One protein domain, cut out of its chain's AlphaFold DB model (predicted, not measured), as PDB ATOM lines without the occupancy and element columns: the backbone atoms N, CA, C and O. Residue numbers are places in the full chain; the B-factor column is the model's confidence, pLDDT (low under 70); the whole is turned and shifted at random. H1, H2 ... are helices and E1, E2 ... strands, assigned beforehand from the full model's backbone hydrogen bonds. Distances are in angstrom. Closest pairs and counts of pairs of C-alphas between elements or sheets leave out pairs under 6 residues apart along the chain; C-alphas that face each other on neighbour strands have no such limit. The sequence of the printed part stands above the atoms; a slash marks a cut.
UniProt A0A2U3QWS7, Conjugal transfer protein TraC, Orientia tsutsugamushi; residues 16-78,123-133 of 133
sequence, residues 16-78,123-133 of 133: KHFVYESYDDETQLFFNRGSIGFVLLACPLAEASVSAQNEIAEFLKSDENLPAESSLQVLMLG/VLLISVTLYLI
ATOM      1  N   LYS A  16     164.339 117.765 150.866       79.50
ATOM      2  CA  LYS A  16     163.990 116.342 150.943       79.50
ATOM      3  C   LYS A  16     162.826 116.071 151.898       79.50
ATOM      4  O   LYS A  16     162.117 115.095 151.676       79.50
ATOM      5  N   HIS A  17     162.626 116.931 152.898       81.38
ATOM      6  CA  HIS A  17     161.568 116.815 153.904       81.38
ATOM      7  C   HIS A  17     160.249 117.475 153.486       81.38
ATOM      8  O   HIS A  17     159.240 117.272 154.155       81.38
ATOM      9  N   PHE A  18     160.235 118.260 152.403       80.69
ATOM     10  CA  PHE A  18     159.000 118.832 151.876       80.69
ATOM     11  C   PHE A  18     158.329 117.861 150.907       80.69
ATOM     12  O   PHE A  18     158.989 117.217 150.089       80.69
ATOM     13  N   VAL A  19     157.005 117.771 151.019       84.69
ATOM     14  CA  VAL A  19     156.168 116.936 150.149       84.69
ATOM     15  C   VAL A  19     155.798 117.645 148.849       84.69
ATOM     16  O   VAL A  19     155.578 116.967 147.860       84.69
ATOM     17  N   TYR A  20     155.775 118.978 148.833       89.19
ATOM     18  CA  TYR A  20     155.409 119.780 147.665       89.19
ATOM     19  C   TYR A  20     156.416 119.656 146.515       89.19
ATOM     20  O   TYR A  20     157.626 119.754 146.736       89.19
ATOM     21  N   GLU A  21     155.905 119.481 145.295       89.88
ATOM     22  CA  GLU A  21     156.700 119.341 144.071       89.88
ATOM     23  C   GLU A  21     156.447 120.484 143.089       89.88
ATOM     24  O   GLU A  21     157.396 121.154 142.672       89.88
ATOM     25  N   SER A  22     155.186 120.732 142.734       93.38
ATOM     26  CA  SER A  22     154.825 121.759 141.757       93.38
ATOM     27  C   SER A  22     153.401 122.271 141.937       93.38
ATOM     28  O   SER A  22     152.556 121.640 142.570       93.38
ATOM     29  N   TYR A  23     153.147 123.428 141.343       95.25
ATOM     30  CA  TYR A  23     151.826 124.010 141.186       95.25
ATOM     31  C   TYR A  23     151.521 124.076 139.695       95.25
ATOM     32  O   TYR A  23     152.385 124.487 138.918       95.25
ATOM     33  N   ASP A  24     150.334 123.630 139.308       95.62
ATOM     34  CA  ASP A  24     149.853 123.737 137.938       95.62
ATOM     35  C   ASP A  24     148.907 124.931 137.807       95.62
ATOM     36  O   ASP A  24     147.819 124.943 138.382       95.62
ATOM     37  N   ASP A  25     149.325 125.929 137.031       94.94
ATOM     38  CA  ASP A  25     148.555 127.148 136.797       94.94
ATOM     39  C   ASP A  25     147.275 126.897 135.979       94.94
ATOM     40  O   ASP A  25     146.335 127.684 136.079       94.94
ATOM     41  N   GLU A  26     147.185 125.823 135.186       96.31
ATOM     42  CA  GLU A  26     145.970 125.541 134.412       96.31
ATOM     43  C   GLU A  26     144.866 124.957 135.296       96.31
ATOM     44  O   GLU A  26     143.726 125.425 135.273       96.31
ATOM     45  N   THR A  27     145.206 123.953 136.106       93.88
ATOM     46  CA  THR A  27     144.240 123.281 136.988       93.88
ATOM     47  C   THR A  27     144.118 123.923 138.370       93.88
ATOM     48  O   THR A  27     143.163 123.630 139.088       93.88
ATOM     49  N   GLN A  28     145.047 124.813 138.737       95.00
ATOM     50  CA  GLN A  28     145.183 125.404 140.074       95.00
ATOM     51  C   GLN A  28     145.412 124.344 141.175       95.00
ATOM     52  O   GLN A  28     145.005 124.519 142.328       95.00
ATOM     53  N   LEU A  29     146.056 123.225 140.819       94.69
ATOM     54  CA  LEU A  29     146.339 122.109 141.722       94.69
ATOM     55  C   LEU A  29     147.795 122.112 142.194       94.69
ATOM     56  O   LEU A  29     148.734 122.396 141.449       94.69
ATOM     57  N   PHE A  30     147.974 121.734 143.454       94.19
ATOM     58  CA  PHE A  30     149.262 121.478 144.077       94.19
ATOM     59  C   PHE A  30     149.574 119.987 143.964       94.19
ATOM     60  O   PHE A  30     148.837 119.149 144.486       94.19
ATOM     61  N   PHE A  31     150.688 119.662 143.320       93.50
ATOM     62  CA  PHE A  31     151.220 118.310 143.252       93.50
ATOM     63  C   PHE A  31     152.259 118.119 144.350       93.50
ATOM     64  O   PHE A  31     153.236 118.867 144.457       93.50
ATOM     65  N   ASN A  32     152.035 117.103 145.175       90.75
ATOM     66  CA  ASN A  32     152.932 116.682 146.232       90.75
ATOM     67  C   ASN A  32     153.345 115.218 146.001       90.75
ATOM     68  O   ASN A  32     152.694 114.459 145.282       90.75
ATOM     69  N   ARG A  33     154.390 114.768 146.694       89.44
ATOM     70  CA  ARG A  33     154.788 113.358 146.724       89.44
ATOM     71  C   ARG A  33     153.655 112.493 147.271       89.44
ATOM     72  O   ARG A  33     153.383 112.515 148.470       89.44
ATOM     73  N   GLY A  34     153.024 111.724 146.386       87.94
ATOM     74  CA  GLY A  34     151.943 110.798 146.732       87.94
ATOM     75  C   GLY A  34     150.614 111.470 147.088       87.94
ATOM     76  O   GLY A  34     149.738 110.814 147.642       87.94
ATOM     77  N   SER A  35     150.442 112.765 146.805       90.75
ATOM     78  CA  SER A  35     149.160 113.441 147.013       90.75
ATOM     79  C   SER A  35     148.963 114.625 146.075       90.75
ATOM     80  O   SER A  35     149.913 115.216 145.566       90.75
ATOM     81  N   ILE A  36     147.705 114.984 145.861       93.38
ATOM     82  CA  ILE A  36     147.295 116.158 145.101       93.38
ATOM     83  C   ILE A  36     146.385 117.007 145.974       93.38
ATOM     84  O   ILE A  36     145.624 116.478 146.782       93.38
ATOM     85  N   GLY A  37     146.464 118.323 145.857       92.38
ATOM     86  CA  GLY A  37     145.654 119.204 146.679       92.38
ATOM     87  C   GLY A  37     145.265 120.486 145.984       92.38
ATOM     88  O   GLY A  37     145.786 120.840 144.932       92.38
ATOM     89  N   PHE A  38     144.345 121.198 146.611       93.25
ATOM     90  CA  PHE A  38     143.928 122.528 146.201       93.25
ATOM     91  C   PHE A  38     143.696 123.395 147.434       93.25
ATOM     92  O   PHE A  38     143.561 122.907 148.562       93.25
ATOM     93  N   VAL A  39     143.677 124.704 147.212       92.69
ATOM     94  CA  VAL A  39     143.421 125.692 148.255       92.69
ATOM     95  C   VAL A  39     142.246 126.554 147.828       92.69
ATOM     96  O   VAL A  39     142.249 127.129 146.744       92.69
ATOM     97  N   LEU A  40     141.251 126.667 148.701       89.81
ATOM     98  CA  LEU A  40     140.149 127.604 148.555       89.81
ATOM     99  C   LEU A  40     140.399 128.816 149.443       89.81
ATOM    100  O   LEU A  40     140.731 128.689 150.624       89.81
ATOM    101  N   LEU A  41     140.203 129.992 148.861       90.31
ATOM    102  CA  LEU A  41     140.207 131.257 149.572       90.31
ATOM    103  C   LEU A  41     138.760 131.723 149.734       90.31
ATOM    104  O   LEU A  41     138.053 131.908 148.746       90.31
ATOM    105  N   ALA A  42     138.314 131.904 150.972       85.94
ATOM    106  CA  ALA A  42     136.949 132.302 151.283       85.94
ATOM    107  C   ALA A  42     136.918 133.467 152.274       85.94
ATOM    108  O   ALA A  42     137.807 133.629 153.110       85.94
ATOM    109  N   CYS A  43     135.860 134.271 152.215       83.50
ATOM    110  CA  CYS A  43     135.559 135.204 153.293       83.50
ATOM    111  C   CYS A  43     134.941 134.429 154.466       83.50
ATOM    112  O   CYS A  43     134.121 133.535 154.230       83.50
ATOM    113  N   PRO A  44     135.280 134.756 155.725       82.12
ATOM    114  CA  PRO A  44     134.575 134.187 156.865       82.12
ATOM    115  C   PRO A  44     133.083 134.527 156.752       82.12
ATOM    116  O   PRO A  44     132.709 135.683 156.550       82.12
ATOM    117  N   LEU A  45     132.234 133.505 156.847       74.44
ATOM    118  CA  LEU A  45     130.795 133.644 156.646       74.44
ATOM    119  C   LEU A  45     130.168 134.336 157.867       74.44
ATOM    120  O   LEU A  45     129.814 133.695 158.856       74.44
ATOM    121  N   ALA A  46     130.060 135.662 157.814       72.00
ATOM    122  CA  ALA A  46     129.235 136.406 158.754       72.00
ATOM    123  C   ALA A  46     127.758 136.119 158.436       72.00
ATOM    124  O   ALA A  46     127.348 136.214 157.284       72.00
ATOM    125  N   GLU A  47     126.974 135.749 159.452       78.75
ATOM    126  CA  GLU A  47     125.518 135.530 159.339       78.75
ATOM    127  C   GLU A  47     125.087 134.367 158.416       78.75
ATOM    128  O   GLU A  47     124.047 134.420 157.760       78.75
ATOM    129  N   ALA A  48     125.853 133.271 158.395       82.81
ATOM    130  CA  ALA A  48     125.474 132.045 157.688       82.81
ATOM    131  C   ALA A  48     124.083 131.533 158.095       82.81
ATOM    132  O   ALA A  48     123.845 131.247 159.273       82.81
ATOM    133  N   SER A  49     123.192 131.330 157.118       88.44
ATOM    134  CA  SER A  49     121.910 130.665 157.366       88.44
ATOM    135  C   SER A  49     122.128 129.219 157.824       88.44
ATOM    136  O   SER A  49     123.129 128.587 157.485       88.44
ATOM    137  N   VAL A  50     121.164 128.661 158.561       90.12
ATOM    138  CA  VAL A  50     121.207 127.243 158.965       90.12
ATOM    139  C   VAL A  50     121.279 126.318 157.741       90.12
ATOM    140  O   VAL A  50     121.969 125.307 157.784       90.12
ATOM    141  N   SER A  51     120.636 126.694 156.627       91.75
ATOM    142  CA  SER A  51     120.734 125.952 155.359       91.75
ATOM    143  C   SER A  51     122.172 125.891 154.850       91.75
ATOM    144  O   SER A  51     122.679 124.805 154.601       91.75
ATOM    145  N   ALA A  52     122.861 127.035 154.785       86.69
ATOM    146  CA  ALA A  52     124.242 127.095 154.308       86.69
ATOM    147  C   ALA A  52     125.196 126.293 155.211       86.69
ATOM    148  O   ALA A  52     126.123 125.645 154.732       86.69
ATOM    149  N   GLN A  53     124.952 126.299 156.527       87.25
ATOM    150  CA  GLN A  53     125.711 125.471 157.470       87.25
ATOM    151  C   GLN A  53     125.500 123.973 157.209       87.25
ATOM    152  O   GLN A  53     126.466 123.210 157.237       87.25
ATOM    153  N   ASN A  54     124.263 123.556 156.925       90.69
ATOM    154  CA  ASN A  54     123.947 122.165 156.602       90.69
ATOM    155  C   ASN A  54     124.579 121.730 155.275       90.69
ATOM    156  O   ASN A  54     125.160 120.653 155.231       90.69
ATOM    157  N   GLU A  55     124.546 122.573 154.243       88.88
ATOM    158  CA  GLU A  55     125.181 122.289 152.947       88.88
ATOM    159  C   GLU A  55     126.693 122.062 153.094       88.88
ATOM    160  O   GLU A  55     127.232 121.086 152.574       88.88
ATOM    161  N   ILE A  56     127.383 122.909 153.866       85.88
ATOM    162  CA  ILE A  56     128.813 122.723 154.159       85.88
ATOM    163  C   ILE A  56     129.035 121.428 154.948       85.88
ATOM    164  O   ILE A  56     129.962 120.674 154.659       85.88
ATOM    165  N   ALA A  57     128.191 121.144 155.941       88.00
ATOM    166  CA  ALA A  57     128.309 119.922 156.729       88.00
ATOM    167  C   ALA A  57     128.088 118.658 155.881       88.00
ATOM    168  O   ALA A  57     128.777 117.665 156.090       88.00
ATOM    169  N   GLU A  58     127.150 118.681 154.935       89.69
ATOM    170  CA  GLU A  58     126.913 117.591 153.984       89.69
ATOM    171  C   GLU A  58     128.081 117.431 153.013       89.69
ATOM    172  O   GLU A  58     128.544 116.310 152.807       89.69
ATOM    173  N   PHE A  59     128.627 118.539 152.503       85.81
ATOM    174  CA  PHE A  59     129.829 118.517 151.674       85.81
ATOM    175  C   PHE A  59     130.994 117.823 152.392       85.81
ATOM    176  O   PHE A  59     131.624 116.945 151.811       85.81
ATOM    177  N   LEU A  60     131.230 118.171 153.664       85.00
ATOM    178  CA  LEU A  60     132.304 117.603 154.483       85.00
ATOM    179  C   LEU A  60     132.083 116.135 154.876       85.00
ATOM    180  O   LEU A  60     133.051 115.434 155.149       85.00
ATOM    181  N   LYS A  61     130.827 115.681 154.949       86.62
ATOM    182  CA  LYS A  61     130.471 114.290 155.276       86.62
ATOM    183  C   LYS A  61     130.534 113.349 154.078       86.62
ATOM    184  O   LYS A  61     130.490 112.140 154.276       86.62
ATOM    185  N   SER A  62     130.538 113.881 152.859       86.12
ATOM    186  CA  SER A  62     130.549 113.065 151.652       86.12
ATOM    187  C   SER A  62     131.929 112.444 151.433       86.12
ATOM    188  O   SER A  62     132.892 113.164 151.164       86.12
ATOM    189  N   ASP A  63     131.998 111.112 151.464       84.38
ATOM    190  CA  ASP A  63     133.214 110.345 151.148       84.38
ATOM    191  C   ASP A  63     133.703 110.581 149.707       84.38
ATOM    192  O   ASP A  63     134.874 110.364 149.406       84.38
ATOM    193  N   GLU A  64     132.834 111.048 148.803       84.19
ATOM    194  CA  GLU A  64     133.241 111.433 147.446       84.19
ATOM    195  C   GLU A  64     134.038 112.745 147.438       84.19
ATOM    196  O   GLU A  64     134.959 112.907 146.641       84.19
ATOM    197  N   ASN A  65     133.699 113.683 148.329       80.75
ATOM    198  CA  ASN A  65     134.333 115.003 148.387       80.75
ATOM    199  C   ASN A  65     135.579 115.009 149.284       80.75
ATOM    200  O   ASN A  65     136.533 115.738 149.017       80.75
ATOM    201  N   LEU A  66     135.556 114.217 150.357       86.00
ATOM    202  CA  LEU A  66     136.642 114.048 151.321       86.00
ATOM    203  C   LEU A  66     136.849 112.549 151.583       86.00
ATOM    204  O   LEU A  66     136.434 112.046 152.627       86.00
ATOM    205  N   PRO A  67     137.476 111.822 150.639       85.56
ATOM    206  CA  PRO A  67     137.717 110.394 150.791       85.56
ATOM    207  C   PRO A  67     138.619 110.090 151.989       85.56
ATOM    208  O   PRO A  67     139.347 110.956 152.486       85.56
ATOM    209  N   ALA A  68     138.604 108.832 152.433       82.56
ATOM    210  CA  ALA A  68     139.477 108.358 153.502       82.56
ATOM    211  C   ALA A  68     140.951 108.720 153.233       82.56
ATOM    212  O   ALA A  68     141.389 108.779 152.086       82.56
ATOM    213  N   GLU A  69     141.695 108.977 154.309       84.75
ATOM    214  CA  GLU A  69     143.070 109.496 154.297       84.75
ATOM    215  C   GLU A  69     143.229 110.945 153.803       84.75
ATOM    216  O   GLU A  69     144.315 111.497 153.936       84.75
ATOM    217  N   SER A  70     142.184 111.624 153.313       88.88
ATOM    218  CA  SER A  70     142.293 113.044 152.945       88.88
ATOM    219  C   SER A  70     142.648 113.932 154.139       88.88
ATOM    220  O   SER A  70     142.203 113.719 155.267       88.88
ATOM    221  N   SER A  71     143.406 114.994 153.876       89.44
ATOM    222  CA  SER A  71     143.723 116.030 154.856       89.44
ATOM    223  C   SER A  71     142.973 117.314 154.527       89.44
ATOM    224  O   SER A  71     143.156 117.889 153.454       89.44
ATOM    225  N   LEU A  72     142.174 117.795 155.481       90.94
ATOM    226  CA  LEU A  72     141.520 119.100 155.444       90.94
ATOM    227  C   LEU A  72     142.153 120.016 156.492       90.94
ATOM    228  O   LEU A  72     142.118 119.725 157.688       90.94
ATOM    229  N   GLN A  73     142.685 121.152 156.055       91.44
ATOM    230  CA  GLN A  73     143.190 122.197 156.933       91.44
ATOM    231  C   GLN A  73     142.407 123.487 156.708       91.44
ATOM    232  O   GLN A  73     142.293 123.967 155.585       91.44
ATOM    233  N   VAL A  74     141.913 124.079 157.794       91.50
ATOM    234  CA  VAL A  74     141.215 125.367 157.771       91.50
ATOM    235  C   VAL A  74     142.019 126.370 158.592       91.50
ATOM    236  O   VAL A  74     142.251 126.164 159.782       91.50
ATOM    237  N   LEU A  75     142.452 127.457 157.958       93.50
ATOM    238  CA  LEU A  75     143.235 128.526 158.570       93.50
ATOM    239  C   LEU A  75     142.512 129.855 158.411       93.50
ATOM    240  O   LEU A  75     142.163 130.256 157.306       93.50
ATOM    241  N   MET A  76     142.334 130.575 159.514       92.75
ATOM    242  CA  MET A  76     141.871 131.957 159.481       92.75
ATOM    243  C   MET A  76     143.081 132.879 159.581       92.75
ATOM    244  O   MET A  76     143.764 132.916 160.605       92.75
ATOM    245  N   LEU A  77     143.358 133.613 158.510       92.00
ATOM    246  CA  LEU A  77     144.470 134.550 158.431       92.00
ATOM    247  C   LEU A  77     143.936 135.963 158.622       92.00
ATOM    248  O   LEU A  77     143.056 136.401 157.889       92.00
ATOM    249  N   GLY A  78     144.470 136.668 159.619       91.56
ATOM    250  CA  GLY A  78     144.124 138.056 159.908       91.56
ATOM    251  C   GLY A  78     145.303 138.987 159.646       91.56
ATOM    252  O   GLY A  78     146.381 138.782 160.200       91.56
ATOM    253  N   VAL A 123     140.792 136.456 156.038       91.75
ATOM    254  CA  VAL A 123     140.543 135.475 154.998       91.75
ATOM    255  C   VAL A 123     140.609 134.070 155.575       91.75
ATOM    256  O   VAL A 123     141.414 133.772 156.459       91.75
ATOM    257  N   LEU A 124     139.725 133.210 155.093       91.81
ATOM    258  CA  LEU A 124     139.712 131.792 155.396       91.81
ATOM    259  C   LEU A 124     140.431 131.057 154.266       91.81
ATOM    260  O   LEU A 124     140.028 131.136 153.108       91.81
ATOM    261  N   LEU A 125     141.498 130.351 154.609       93.38
ATOM    262  CA  LEU A 125     142.231 129.477 153.713       93.38
ATOM    263  C   LEU A 125     141.859 128.037 154.052       93.38
ATOM    264  O   LEU A 125     142.061 127.586 155.179       93.38
ATOM    265  N   ILE A 126     141.300 127.327 153.081       91.56
ATOM    266  CA  ILE A 126     140.905 125.927 153.216       91.56
ATOM    267  C   ILE A 126     141.788 125.120 152.276       91.56
ATOM    268  O   ILE A 126     141.663 125.235 151.063       91.56
ATOM    269  N   SER A 127     142.697 124.325 152.827       92.56
ATOM    270  CA  SER A 127     143.539 123.415 152.057       92.56
ATOM    271  C   SER A 127     142.976 122.005 152.138       92.56
ATOM    272  O   SER A 127     142.703 121.501 153.230       92.56
ATOM    273  N   VAL A 128     142.817 121.377 150.977       91.56
ATOM    274  CA  VAL A 128     142.404 119.981 150.842       91.56
ATOM    275  C   VAL A 128     143.526 119.231 150.150       91.56
ATOM    276  O   VAL A 128     144.039 119.687 149.132       91.56
ATOM    277  N   THR A 129     143.924 118.094 150.707       92.50
ATOM    278  CA  THR A 129     144.921 117.195 150.123       92.50
ATOM    279  C   THR A 129     144.358 115.785 150.076       92.50
ATOM    280  O   THR A 129     143.896 115.266 151.090       92.50
ATOM    281  N   LEU A 130     144.418 115.176 148.898       90.19
ATOM    282  CA  LEU A 130     143.960 113.831 148.594       90.19
ATOM    283  C   LEU A 130     145.184 112.953 148.332       90.19
ATOM    284  O   LEU A 130     146.030 113.300 147.504       90.19
ATOM    285  N   TYR A 131     145.292 111.828 149.030       86.38
ATOM    286  CA  TYR A 131     146.396 110.893 148.826       86.38
ATOM    287  C   TYR A 131     146.111 109.980 147.638       86.38
ATOM    288  O   TYR A 131     145.003 109.475 147.469       86.38
ATOM    289  N   LEU A 132     147.130 109.789 146.805       79.56
ATOM    290  CA  LEU A 132     147.079 108.882 145.667       79.56
ATOM    291  C   LEU A 132     147.445 107.487 146.186       79.56
ATOM    292  O   LEU A 132     148.596 107.257 146.561       79.56
ATOM    293  N   ILE A 133     146.444 106.606 146.272       65.81
ATOM    294  CA  ILE A 133     146.597 105.187 146.641       65.81
ATOM    295  C   ILE A 133     147.118 104.396 145.440       65.81
ATOM    296  O   ILE A 133     146.603 104.624 144.321       65.81
TER     297      ILE A 133
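What this domain is: This is residues 16 to 78 and 123 to 133 of the 133 residues of the protein "Conjugal transfer protein TraC" of Orientia tsutsugamushi (UniProt A0A2U3QWS7). A twisted antiparallel sheet of five strands, order E1 E2 E3 E5 E4, has no helix on its faces; residues 46 to 52 and 54 to 59, the latter in helix H1, stick out from it. The 74 printed residues include E1 E2 E3 H1 E4 E5 in chain order, class mixed. The whole is loose, radius of gyration of the C-alphas 14.2 A, spanning 43 by 30 by 25 A.

Where its parts are: From first to last C-alpha, E5, residues 123 to 131, measures 26.0 A; E3, residues 35 to 42, 22.9 A; E4, residues 71 to 78, 22.6 A; H1, residues 50 to 61, 16.3 A. E1 is residues 20 to 24, from C-alpha 20 (155.409, 119.780, 147.665); E2 is 29 to 32. E5 ends at C-alpha 131 (146.396, 110.893, 148.826).

How they stand to each other: E5 is antiparallel to E3, N 40 and O 126 2.8 A apart, and to edge strand E4, N 73 and O 127 2.8 A apart. E1, E2 and E3 form a meander of two hairpins, N 24 and O 29 2.9 A apart, N 30 and O 37 2.8 A. E3, H1 and E4 form a split strand-helix-strand unit, E5 between its strands, crossover right-handed. H1, every O i to N i+4 pair within hydrogen-bond range, is not on the sheet.

The domain as a whole: Residues 79 to 122 are cut out; C-alphas 78 and 123 are 6.6 A apart. No link printed whole is long. Residue 133 is under pLDDT 70.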